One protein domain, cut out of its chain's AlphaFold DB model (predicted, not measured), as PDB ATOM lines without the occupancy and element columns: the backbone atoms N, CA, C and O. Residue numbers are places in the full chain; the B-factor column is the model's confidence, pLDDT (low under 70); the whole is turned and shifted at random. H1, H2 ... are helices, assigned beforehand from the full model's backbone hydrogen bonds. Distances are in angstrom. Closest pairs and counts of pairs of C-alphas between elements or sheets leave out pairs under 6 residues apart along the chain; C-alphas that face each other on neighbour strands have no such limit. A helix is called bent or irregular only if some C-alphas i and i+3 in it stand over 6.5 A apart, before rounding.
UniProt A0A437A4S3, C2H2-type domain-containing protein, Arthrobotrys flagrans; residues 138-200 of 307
ATOM      1  N   ARG A 138    -104.483  -6.363  22.560       82.44
ATOM      2  CA  ARG A 138    -104.294  -7.257  23.702       82.44
ATOM      3  C   ARG A 138    -104.706  -6.559  24.973       82.44
ATOM      4  O   ARG A 138    -103.970  -5.745  25.512       82.44
ATOM      5  N   TYR A 139    -105.888  -6.925  25.441       90.75
ATOM      6  CA  TYR A 139    -106.387  -6.520  26.739       90.75
ATOM      7  C   TYR A 139    -105.949  -7.584  27.748       90.75
ATOM      8  O   TYR A 139    -106.437  -8.718  27.663       90.75
ATOM      9  N   PRO A 140    -104.977  -7.299  28.630       92.88
ATOM     10  CA  PRO A 140    -104.643  -8.221  29.704       92.88
ATOM     11  C   PRO A 140    -105.837  -8.351  30.652       92.88
ATOM     12  O   PRO A 140    -106.622  -7.416  30.819       92.88
ATOM     13  N   CYS A 141    -105.994  -9.526  31.257       93.69
ATOM     14  CA  CYS A 141    -106.946  -9.677  32.346       93.69
ATOM     15  C   CYS A 141    -106.596  -8.713  33.489       93.69
ATOM     16  O   CYS A 141    -105.424  -8.495  33.781       93.69
ATOM     17  N   LEU A 142    -107.620  -8.170  34.150       92.06
ATOM     18  CA  LEU A 142    -107.453  -7.276  35.299       92.06
ATOM     19  C   LEU A 142    -106.899  -7.994  36.537       92.06
ATOM     20  O   LEU A 142    -106.385  -7.343  37.439       92.06
ATOM     21  N   SER A 143    -107.010  -9.324  36.595       91.75
ATOM     22  CA  SER A 143    -106.473 -10.103  37.703       91.75
ATOM     23  C   SER A 143    -104.987 -10.380  37.540       91.75
ATOM     24  O   SER A 143    -104.577 -11.010  36.568       91.75
ATOM     25  N   GLU A 144    -104.211 -10.086  38.578       91.38
ATOM     26  CA  GLU A 144    -102.799 -10.477  38.677       91.38
ATOM     27  C   GLU A 144    -102.591 -11.998  38.627       91.38
ATOM     28  O   GLU A 144    -101.580 -12.479  38.122       91.38
ATOM     29  N   ARG A 145    -103.582 -12.773  39.090       93.69
ATOM     30  CA  ARG A 145    -103.563 -14.245  39.064       93.69
ATOM     31  C   ARG A 145    -103.991 -14.827  37.712       93.69
ATOM     32  O   ARG A 145    -103.962 -16.046  37.525       93.69
ATOM     33  N   CYS A 146    -104.423 -13.989  36.766       94.06
ATOM     34  CA  CYS A 146    -104.850 -14.406  35.437       94.06
ATOM     35  C   CYS A 146    -103.970 -13.761  34.361       94.06
ATOM     36  O   CYS A 146    -104.214 -12.653  33.909       94.06
ATOM     37  N   HIS A 147    -102.986 -14.495  33.845       91.94
ATOM     38  CA  HIS A 147    -102.122 -14.009  32.757       91.94
ATOM     39  C   HIS A 147    -102.748 -14.156  31.356       91.94
ATOM     40  O   HIS A 147    -102.041 -14.229  30.349       91.94
ATOM     41  N   ARG A 148    -104.082 -14.256  31.263       91.25
ATOM     42  CA  ARG A 148    -104.770 -14.343  29.969       91.25
ATOM     43  C   ARG A 148    -104.810 -12.966  29.315       91.25
ATOM     44  O   ARG A 148    -105.028 -11.956  29.978       91.25
ATOM     45  N   THR A 149    -104.631 -12.942  27.999       91.75
ATOM     46  CA  THR A 149    -104.776 -11.736  27.178       91.75
ATOM     47  C   THR A 149    -105.857 -11.965  26.131       91.75
ATOM     48  O   THR A 149    -105.991 -13.065  25.592       91.75
ATOM     49  N   PHE A 150    -106.645 -10.932  25.850       90.50
ATOM     50  CA  PHE A 150    -107.807 -11.016  24.970       90.50
ATOM     51  C   PHE A 150    -107.623 -10.152  23.733       90.50
ATOM     52  O   PHE A 150    -107.112  -9.037  23.810       90.50
ATOM     53  N   ARG A 151    -108.080 -10.670  22.586       87.56
ATOM     54  CA  ARG A 151    -108.036  -9.955  21.301       87.56
ATOM     55  C   ARG A 151    -109.052  -8.819  21.204       87.56
ATOM     56  O   ARG A 151    -108.901  -7.932  20.376       87.56
ATOM     57  N   THR A 152    -110.114  -8.872  21.993       88.06
ATOM     58  CA  THR A 152    -111.211  -7.903  21.969       88.06
ATOM     59  C   THR A 152    -111.615  -7.577  23.399       88.06
ATOM     60  O   THR A 152    -111.514  -8.434  24.280       88.06
ATOM     61  N   LEU A 153    -112.103  -6.353  23.623       89.94
ATOM     62  CA  LEU A 153    -112.681  -5.950  24.910       89.94
ATOM     63  C   LEU A 153    -113.834  -6.868  25.313       89.94
ATOM     64  O   LEU A 153    -113.909  -7.287  26.460       89.94
ATOM     65  N   HIS A 154    -114.677  -7.253  24.351       91.94
ATOM     66  CA  HIS A 154    -115.786  -8.175  24.592       91.94
ATOM     67  C   HIS A 154    -115.317  -9.536  25.136       91.94
ATOM     68  O   HIS A 154    -115.912 -10.064  26.069       91.94
ATOM     69  N   GLY A 155    -114.210 -10.081  24.614       93.38
ATOM     70  CA  GLY A 155    -113.639 -11.327  25.129       93.38
ATOM     71  C   GLY A 155    -113.111 -11.195  26.560       93.38
ATOM     72  O   GLY A 155    -113.264 -12.123  27.350       93.38
ATOM     73  N   LEU A 156    -112.535 -10.039  26.907       93.44
ATOM     74  CA  LEU A 156    -112.137  -9.743  28.283       93.44
ATOM     75  C   LEU A 156    -113.363  -9.621  29.202       93.44
ATOM     76  O   LEU A 156    -113.369 -10.227  30.269       93.44
ATOM     77  N   ALA A 157    -114.396  -8.886  28.786       92.56
ATOM     78  CA  ALA A 157    -115.624  -8.713  29.562       92.56
ATOM     79  C   ALA A 157    -116.296 -10.063  29.845       92.56
ATOM     80  O   ALA A 157    -116.474 -10.421  31.003       92.56
ATOM     81  N   SER A 158    -116.524 -10.879  28.811       93.94
ATOM     82  CA  SER A 158    -117.114 -12.216  28.957       93.94
ATOM     83  C   SER A 158    -116.283 -13.135  29.868       93.94
ATOM     84  O   SER A 158    -116.824 -13.890  30.679       93.94
ATOM     85  N   HIS A 159    -114.950 -13.046  29.809       94.56
ATOM     86  CA  HIS A 159    -114.079 -13.795  30.713       94.56
ATOM     87  C   HIS A 159    -114.251 -13.406  32.188       94.56
ATOM     88  O   HIS A 159    -114.173 -14.277  33.054       94.56
ATOM     89  N   LEU A 160    -114.444 -12.120  32.471       94.62
ATOM     90  CA  LEU A 160    -114.639 -11.632  33.831       94.62
ATOM     91  C   LEU A 160    -116.080 -11.880  34.312       94.62
ATOM     92  O   LEU A 160    -116.281 -12.299  35.443       94.62
ATOM     93  N   GLU A 161    -117.081 -11.688  33.456       91.44
ATOM     94  CA  GLU A 161    -118.499 -11.881  33.796       91.44
ATOM     95  C   GLU A 161    -118.865 -13.349  34.020       91.44
ATOM     96  O   GLU A 161    -119.696 -13.651  34.870       91.44
ATOM     97  N   SER A 162    -118.218 -14.272  33.304       92.75
ATOM     98  CA  SER A 162    -118.440 -15.713  33.483       92.75
ATOM     99  C   SER A 162    -117.923 -16.262  34.817       92.75
ATOM    100  O   SER A 162    -118.139 -17.438  35.102       92.75
ATOM    101  N   GLY A 163    -117.167 -15.479  35.600       89.75
ATOM    102  CA  GLY A 163    -116.508 -15.961  36.819       89.75
ATOM    103  C   GLY A 163    -115.397 -16.994  36.563       89.75
ATOM    104  O   GLY A 163    -114.749 -17.457  37.497       89.75
ATOM    105  N   ALA A 164    -115.102 -17.328  35.299       89.31
ATOM    106  CA  ALA A 164    -114.056 -18.283  34.918       89.31
ATOM    107  C   ALA A 164    -112.630 -17.734  35.128       89.31
ATOM    108  O   ALA A 164    -111.629 -18.413  34.866       89.31
ATOM    109  N   CYS A 165    -112.511 -16.475  35.551       95.62
ATOM    110  CA  CYS A 165    -111.249 -15.861  35.914       95.62
ATOM    111  C   CYS A 165    -110.708 -16.462  37.215       95.62
ATOM    112  O   CYS A 165    -111.340 -16.378  38.261       95.62
ATOM    113  N   LYS A 166    -109.467 -16.970  37.181       94.44
ATOM    114  CA  LYS A 166    -108.749 -17.463  38.377       94.44
ATOM    115  C   LYS A 166    -108.598 -16.406  39.478       94.44
ATOM    116  O   LYS A 166    -108.334 -16.745  40.625       94.44
ATOM    117  N   GLY A 167    -108.748 -15.130  39.125       92.56
ATOM    118  CA  GLY A 167    -108.784 -14.020  40.068       92.56
ATOM    119  C   GLY A 167    -110.058 -13.909  40.898       92.56
ATOM    120  O   GLY A 167    -110.099 -13.074  41.795       92.56
ATOM    121  N   GLY A 168    -111.101 -14.684  40.582       92.56
ATOM    122  CA  GLY A 168    -112.410 -14.562  41.225       92.56
ATOM    123  C   GLY A 168    -113.037 -13.188  40.999       92.56
ATOM    124  O   GLY A 168    -113.608 -12.611  41.926       92.56
ATOM    125  N   TYR A 169    -112.841 -12.622  39.805       93.00
ATOM    126  CA  TYR A 169    -113.552 -11.420  39.388       93.00
ATOM    127  C   TYR A 169    -114.958 -11.823  38.986       93.00
ATOM    128  O   TYR A 169    -115.118 -12.620  38.069       93.00
ATOM    129  N   ASN A 170    -115.930 -11.244  39.679       88.75
ATOM    130  CA  ASN A 170    -117.345 -11.330  39.354       88.75
ATOM    131  C   ASN A 170    -117.815  -9.957  38.877       88.75
ATOM    132  O   ASN A 170    -117.133  -8.951  39.102       88.75
ATOM    133  N   ARG A 171    -119.006  -9.906  38.275       89.00
ATOM    134  CA  ARG A 171    -119.632  -8.659  37.812       89.00
ATOM    135  C   ARG A 171    -119.619  -7.564  38.884       89.00
ATOM    136  O   ARG A 171    -119.241  -6.441  38.587       89.00
ATOM    137  N   GLU A 172    -119.910  -7.906  40.134       87.25
ATOM    138  CA  GLU A 172    -119.882  -6.983  41.281       87.25
ATOM    139  C   GLU A 172    -118.506  -6.353  41.522       87.25
ATOM    140  O   GLU A 172    -118.392  -5.138  41.656       87.25
ATOM    141  N   LYS A 173    -117.435  -7.158  41.524       90.19
ATOM    142  CA  LYS A 173    -116.065  -6.647  41.694       90.19
ATOM    143  C   LYS A 173    -115.660  -5.738  40.540       90.19
ATOM    144  O   LYS A 173    -114.952  -4.761  40.756       90.19
ATOM    145  N   ILE A 174    -116.098  -6.059  39.323       91.00
ATOM    146  CA  ILE A 174    -115.862  -5.209  38.153       91.00
ATOM    147  C   ILE A 174    -116.609  -3.883  38.322       91.00
ATOM    148  O   ILE A 174    -115.998  -2.834  38.138       91.00
ATOM    149  N   SER A 175    -117.884  -3.915  38.722       90.12
ATOM    150  CA  SER A 175    -118.685  -2.714  38.987       90.12
ATOM    151  C   SER A 175    -118.071  -1.843  40.081       90.12
ATOM    152  O   SER A 175    -117.991  -0.628  39.915       90.12
ATOM    153  N   ARG A 176    -117.567  -2.450  41.164       89.94
ATOM    154  CA  ARG A 176    -116.880  -1.726  42.241       89.94
ATOM    155  C   ARG A 176    -115.600  -1.059  41.735       89.94
ATOM    156  O   ARG A 176    -115.432   0.138  41.931       89.94
ATOM    157  N   LEU A 177    -114.760  -1.781  40.989       89.31
ATOM    158  CA  LEU A 177    -113.554  -1.206  40.380       89.31
ATOM    159  C   LEU A 177    -113.851  -0.091  39.374       89.31
ATOM    160  O   LEU A 177    -113.063   0.844  39.249       89.31
ATOM    161  N   LEU A 178    -114.950  -0.201  38.625       89.75
ATOM    162  CA  LEU A 178    -115.409   0.857  37.726       89.75
ATOM    163  C   LEU A 178    -115.769   2.114  38.518       89.75
ATOM    164  O   LEU A 178    -115.275   3.179  38.172       89.75
ATOM    165  N   CYS A 179    -116.542   1.981  39.598       91.00
ATOM    166  CA  CYS A 179    -116.894   3.109  40.466       91.00
ATOM    167  C   CYS A 179    -115.660   3.732  41.138       91.00
ATOM    168  O   CYS A 179    -115.552   4.949  41.204       91.00
ATOM    169  N   GLU A 180    -114.709   2.917  41.606       88.94
ATOM    170  CA  GLU A 180    -113.475   3.399  42.244       88.94
ATOM    171  C   GLU A 180    -112.565   4.167  41.275       88.94
ATOM    172  O   GLU A 180    -111.906   5.127  41.667       88.94
ATOM    173  N   ARG A 181    -112.496   3.744  40.004       88.75
ATOM    174  CA  ARG A 181    -111.632   4.390  39.001       88.75
ATOM    175  C   ARG A 181    -112.291   5.538  38.261       88.75
ATOM    176  O   ARG A 181    -111.579   6.383  37.720       88.75
ATOM    177  N   ASP A 182    -113.613   5.569  38.203       92.69
ATOM    178  CA  ASP A 182    -114.356   6.625  37.533       92.69
ATOM    179  C   ASP A 182    -114.529   7.857  38.432       92.69
ATOM    180  O   ASP A 182    -115.632   8.293  38.751       92.69
ATOM    181  N   THR A 183    -113.405   8.461  38.821       89.19
ATOM    182  CA  THR A 183    -113.366   9.652  39.688       89.19
ATOM    183  C   THR A 183    -114.029  10.880  39.067       89.19
ATOM    184  O   THR A 183    -114.368  11.825  39.771       89.19
ATOM    185  N   LYS A 184    -114.213  10.874  37.744       88.88
ATOM    186  CA  LYS A 184    -114.835  11.961  36.984       88.88
ATOM    187  C   LYS A 184    -116.327  11.736  36.726       88.88
ATOM    188  O   LYS A 184    -116.940  12.596  36.103       88.88
ATOM    189  N   GLY A 185    -116.889  10.600  37.153       88.00
ATOM    190  CA  GLY A 185    -118.294  10.258  36.916       88.00
ATOM    191  C   GLY A 185    -118.661  10.198  35.430       88.00
ATOM    192  O   GLY A 185    -119.762  10.588  35.050       88.00
ATOM    193  N   LEU A 186    -117.731   9.779  34.564       89.44
ATOM    194  CA  LEU A 186    -117.969   9.692  33.118       89.44
ATOM    195  C   LEU A 186    -118.792   8.457  32.740       89.44
ATOM    196  O   LEU A 186    -119.409   8.423  31.677       89.44
ATOM    197  N   ILE A 187    -118.740   7.419  33.573       87.81
ATOM    198  CA  ILE A 187    -119.344   6.105  33.337       87.81
ATOM    199  C   ILE A 187    -120.377   5.790  34.424       87.81
ATOM    200  O   ILE A 187    -121.395   5.154  34.156       87.81
ATOM    201  N   THR A 188    -120.111   6.213  35.654       92.62
ATOM    202  CA  THR A 188    -120.876   5.904  36.854       92.62
ATOM    203  C   THR A 188    -121.586   7.148  37.362       92.62
ATOM    204  O   THR A 188    -121.028   8.242  37.407       92.62
ATOM    205  N   VAL A 189    -122.853   6.977  37.738       88.56
ATOM    206  CA  VAL A 189    -123.645   8.049  38.343       88.56
ATOM    207  C   VAL A 189    -123.079   8.337  39.740       88.56
ATOM    208  O   VAL A 189    -122.831   7.383  40.490       88.56
ATOM    209  N   PRO A 190    -122.893   9.611  40.134       81.50
ATOM    210  CA  PRO A 190    -122.511   9.959  41.498       81.50
ATOM    211  C   PRO A 190    -123.431   9.269  42.514       81.50
ATOM    212  O   PRO A 190    -124.651   9.395  42.449       81.50
ATOM    213  N   GLY A 191    -122.852   8.496  43.436       80.25
ATOM    214  CA  GLY A 191    -123.611   7.699  44.410       80.25
ATOM    215  C   GLY A 191    -123.855   6.234  44.028       80.25
ATOM    216  O   GLY A 191    -124.344   5.483  44.868       80.25
ATOM    217  N   ALA A 192    -123.439   5.775  42.842       82.75
ATOM    218  CA  ALA A 192    -123.529   4.359  42.453       82.75
ATOM    219  C   ALA A 192    -122.830   3.416  43.452       82.75
ATOM    220  O   ALA A 192    -123.303   2.308  43.702       82.75
ATOM    221  N   LEU A 193    -121.745   3.874  44.082       81.88
ATOM    222  CA  LEU A 193    -121.029   3.111  45.105       81.88
ATOM    223  C   LEU A 193    -121.904   2.863  46.350       81.88
ATOM    224  O   LEU A 193    -121.950   1.738  46.835       81.88
ATOM    225  N   LYS A 194    -122.689   3.865  46.783       83.62
ATOM    226  CA  LYS A 194    -123.635   3.734  47.909       83.62
ATOM    227  C   LYS A 194    -124.746   2.724  47.611       83.62
ATOM    228  O   LYS A 194    -125.161   1.986  48.496       83.62
ATOM    229  N   LEU A 195    -125.201   2.656  46.358       82.81
ATOM    230  CA  LEU A 195    -126.213   1.680  45.934       82.81
ATOM    231  C   LEU A 195    -125.664   0.247  45.904       82.81
ATOM    232  O   LEU A 195    -126.379  -0.695  46.236       82.81
ATOM    233  N   LEU A 196    -124.394   0.077  45.527       82.81
ATOM    234  CA  LEU A 196    -123.738  -1.233  45.540       82.81
ATOM    235  C   LEU A 196    -123.464  -1.741  46.963       82.81
ATOM    236  O   LEU A 196    -123.364  -2.949  47.164       82.81
ATOM    237  N   GLU A 197    -123.343  -0.842  47.938       82.75
ATOM    238  CA  GLU A 197    -123.083  -1.176  49.340       82.75
ATOM    239  C   GLU A 197    -124.346  -1.668  50.071       82.75
ATOM    240  O   GLU A 197    -124.262  -2.571  50.899       82.75
ATOM    241  N   GLY A 198    -125.530  -1.163  49.700       75.56
ATOM    242  CA  GLY A 198    -126.793  -1.479  50.382       75.56
ATOM    243  C   GLY A 198    -127.412  -2.851  50.084       75.56
ATOM    244  O   GLY A 198    -128.255  -3.307  50.848       75.56
ATOM    245  N   HIS A 199    -127.019  -3.531  49.003       62.56
ATOM    246  CA  HIS A 199    -127.693  -4.765  48.565       62.56
ATOM    247  C   HIS A 199    -126.945  -6.076  48.851       62.56
ATOM    248  O   HIS A 199    -127.540  -7.138  48.696       62.56
ATOM    249  N   TYR A 200    -125.671  -6.043  49.264       60.56
ATOM    250  CA  TYR A 200    -124.808  -7.239  49.220       60.56
ATOM    251  C   TYR A 200    -124.082  -7.588  50.525       60.56
ATOM    252  O   TYR A 200    -123.034  -8.230  50.501       60.56
TER     253      TYR A 200
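AT A GLANCE: This is residues 138 to 200 of the 307 residues of the protein "C2H2-type domain-containing protein" of Arthrobotrys flagrans (UniProt A0A437A4S3). Three short helices, H1, H2 and H3, follow one another as a bent row with turns of loop between them, H2 standing between H1 and H3. At the H1 end, the opening stretch, residues 138 to 152, folds back on itself as a loop beside H1, with a short antiparallel pairing of residues 139 to 140 with 149 to 150. The printed part has 63 residues, with three named helices in the order H1, H2, H3 and no named strand; the class is all helix, though the named elements hold 27 of the 63 residues. The whole is only just compact, close to loose, with a radius of gyration of the C-alphas of 12.7 A, and it spans 32 by 24 by 18 A.

IN THESE COORDINATES: The printed part begins with C-alpha 138 at (-104.294, -7.257, 23.702), and residues 138 to 152 hold no named element. H1 follows, residues 153 to 161, from C-alpha 153 at (-112.681, -5.950, 24.910), and measures 12.2 A from first to last C-alpha. H2, residues 171 to 181, is the longest helix by residues, with 11, and measures 15.4 A. H3, residues 192 to 198, measures 10.4 A and ends with C-alpha 198 at (-126.793, -1.479, 50.382).

HOW THE PARTS SIT: H1 and H2 only just touch, with 3 pairs of C-alphas within 8 A. Their closest C-alphas are those of Glu 161 and Arg 171, 5.3 A apart, and their centres are 14.0 A apart. They run opposite ways at a steep tilt of 60 degrees. H2 and H3 touch, with 4 pairs of C-alphas within 8 A; the closest are those of Cys 179 and Leu 193, 6.2 A apart. These two also run opposite ways, at a steep tilt of 47 degrees, and their centres are 10.8 A apart. H1 and H3 are apart. In H1, H2 and H3 every pair of O i and N i+4 is within hydrogen-bond range.

THE WHOLE: The two C-alphas farthest apart are those of Arg 151 and Gly 198, at 35.6 A, and the first and last printed C-alphas, Arg 138 and Tyr 200, are 32.7 A apart. The printed part has no cut. The links H1 to H2, with 9 residues, and H2 to H3, with 10, are both short. The C-alphas of residues 138 to 152 lie 8 to 17 A from the mean of the C-alphas. The mean pLDDT of the printed part is 88.7, and the model's confidence is under 70 at residues 199 to 200.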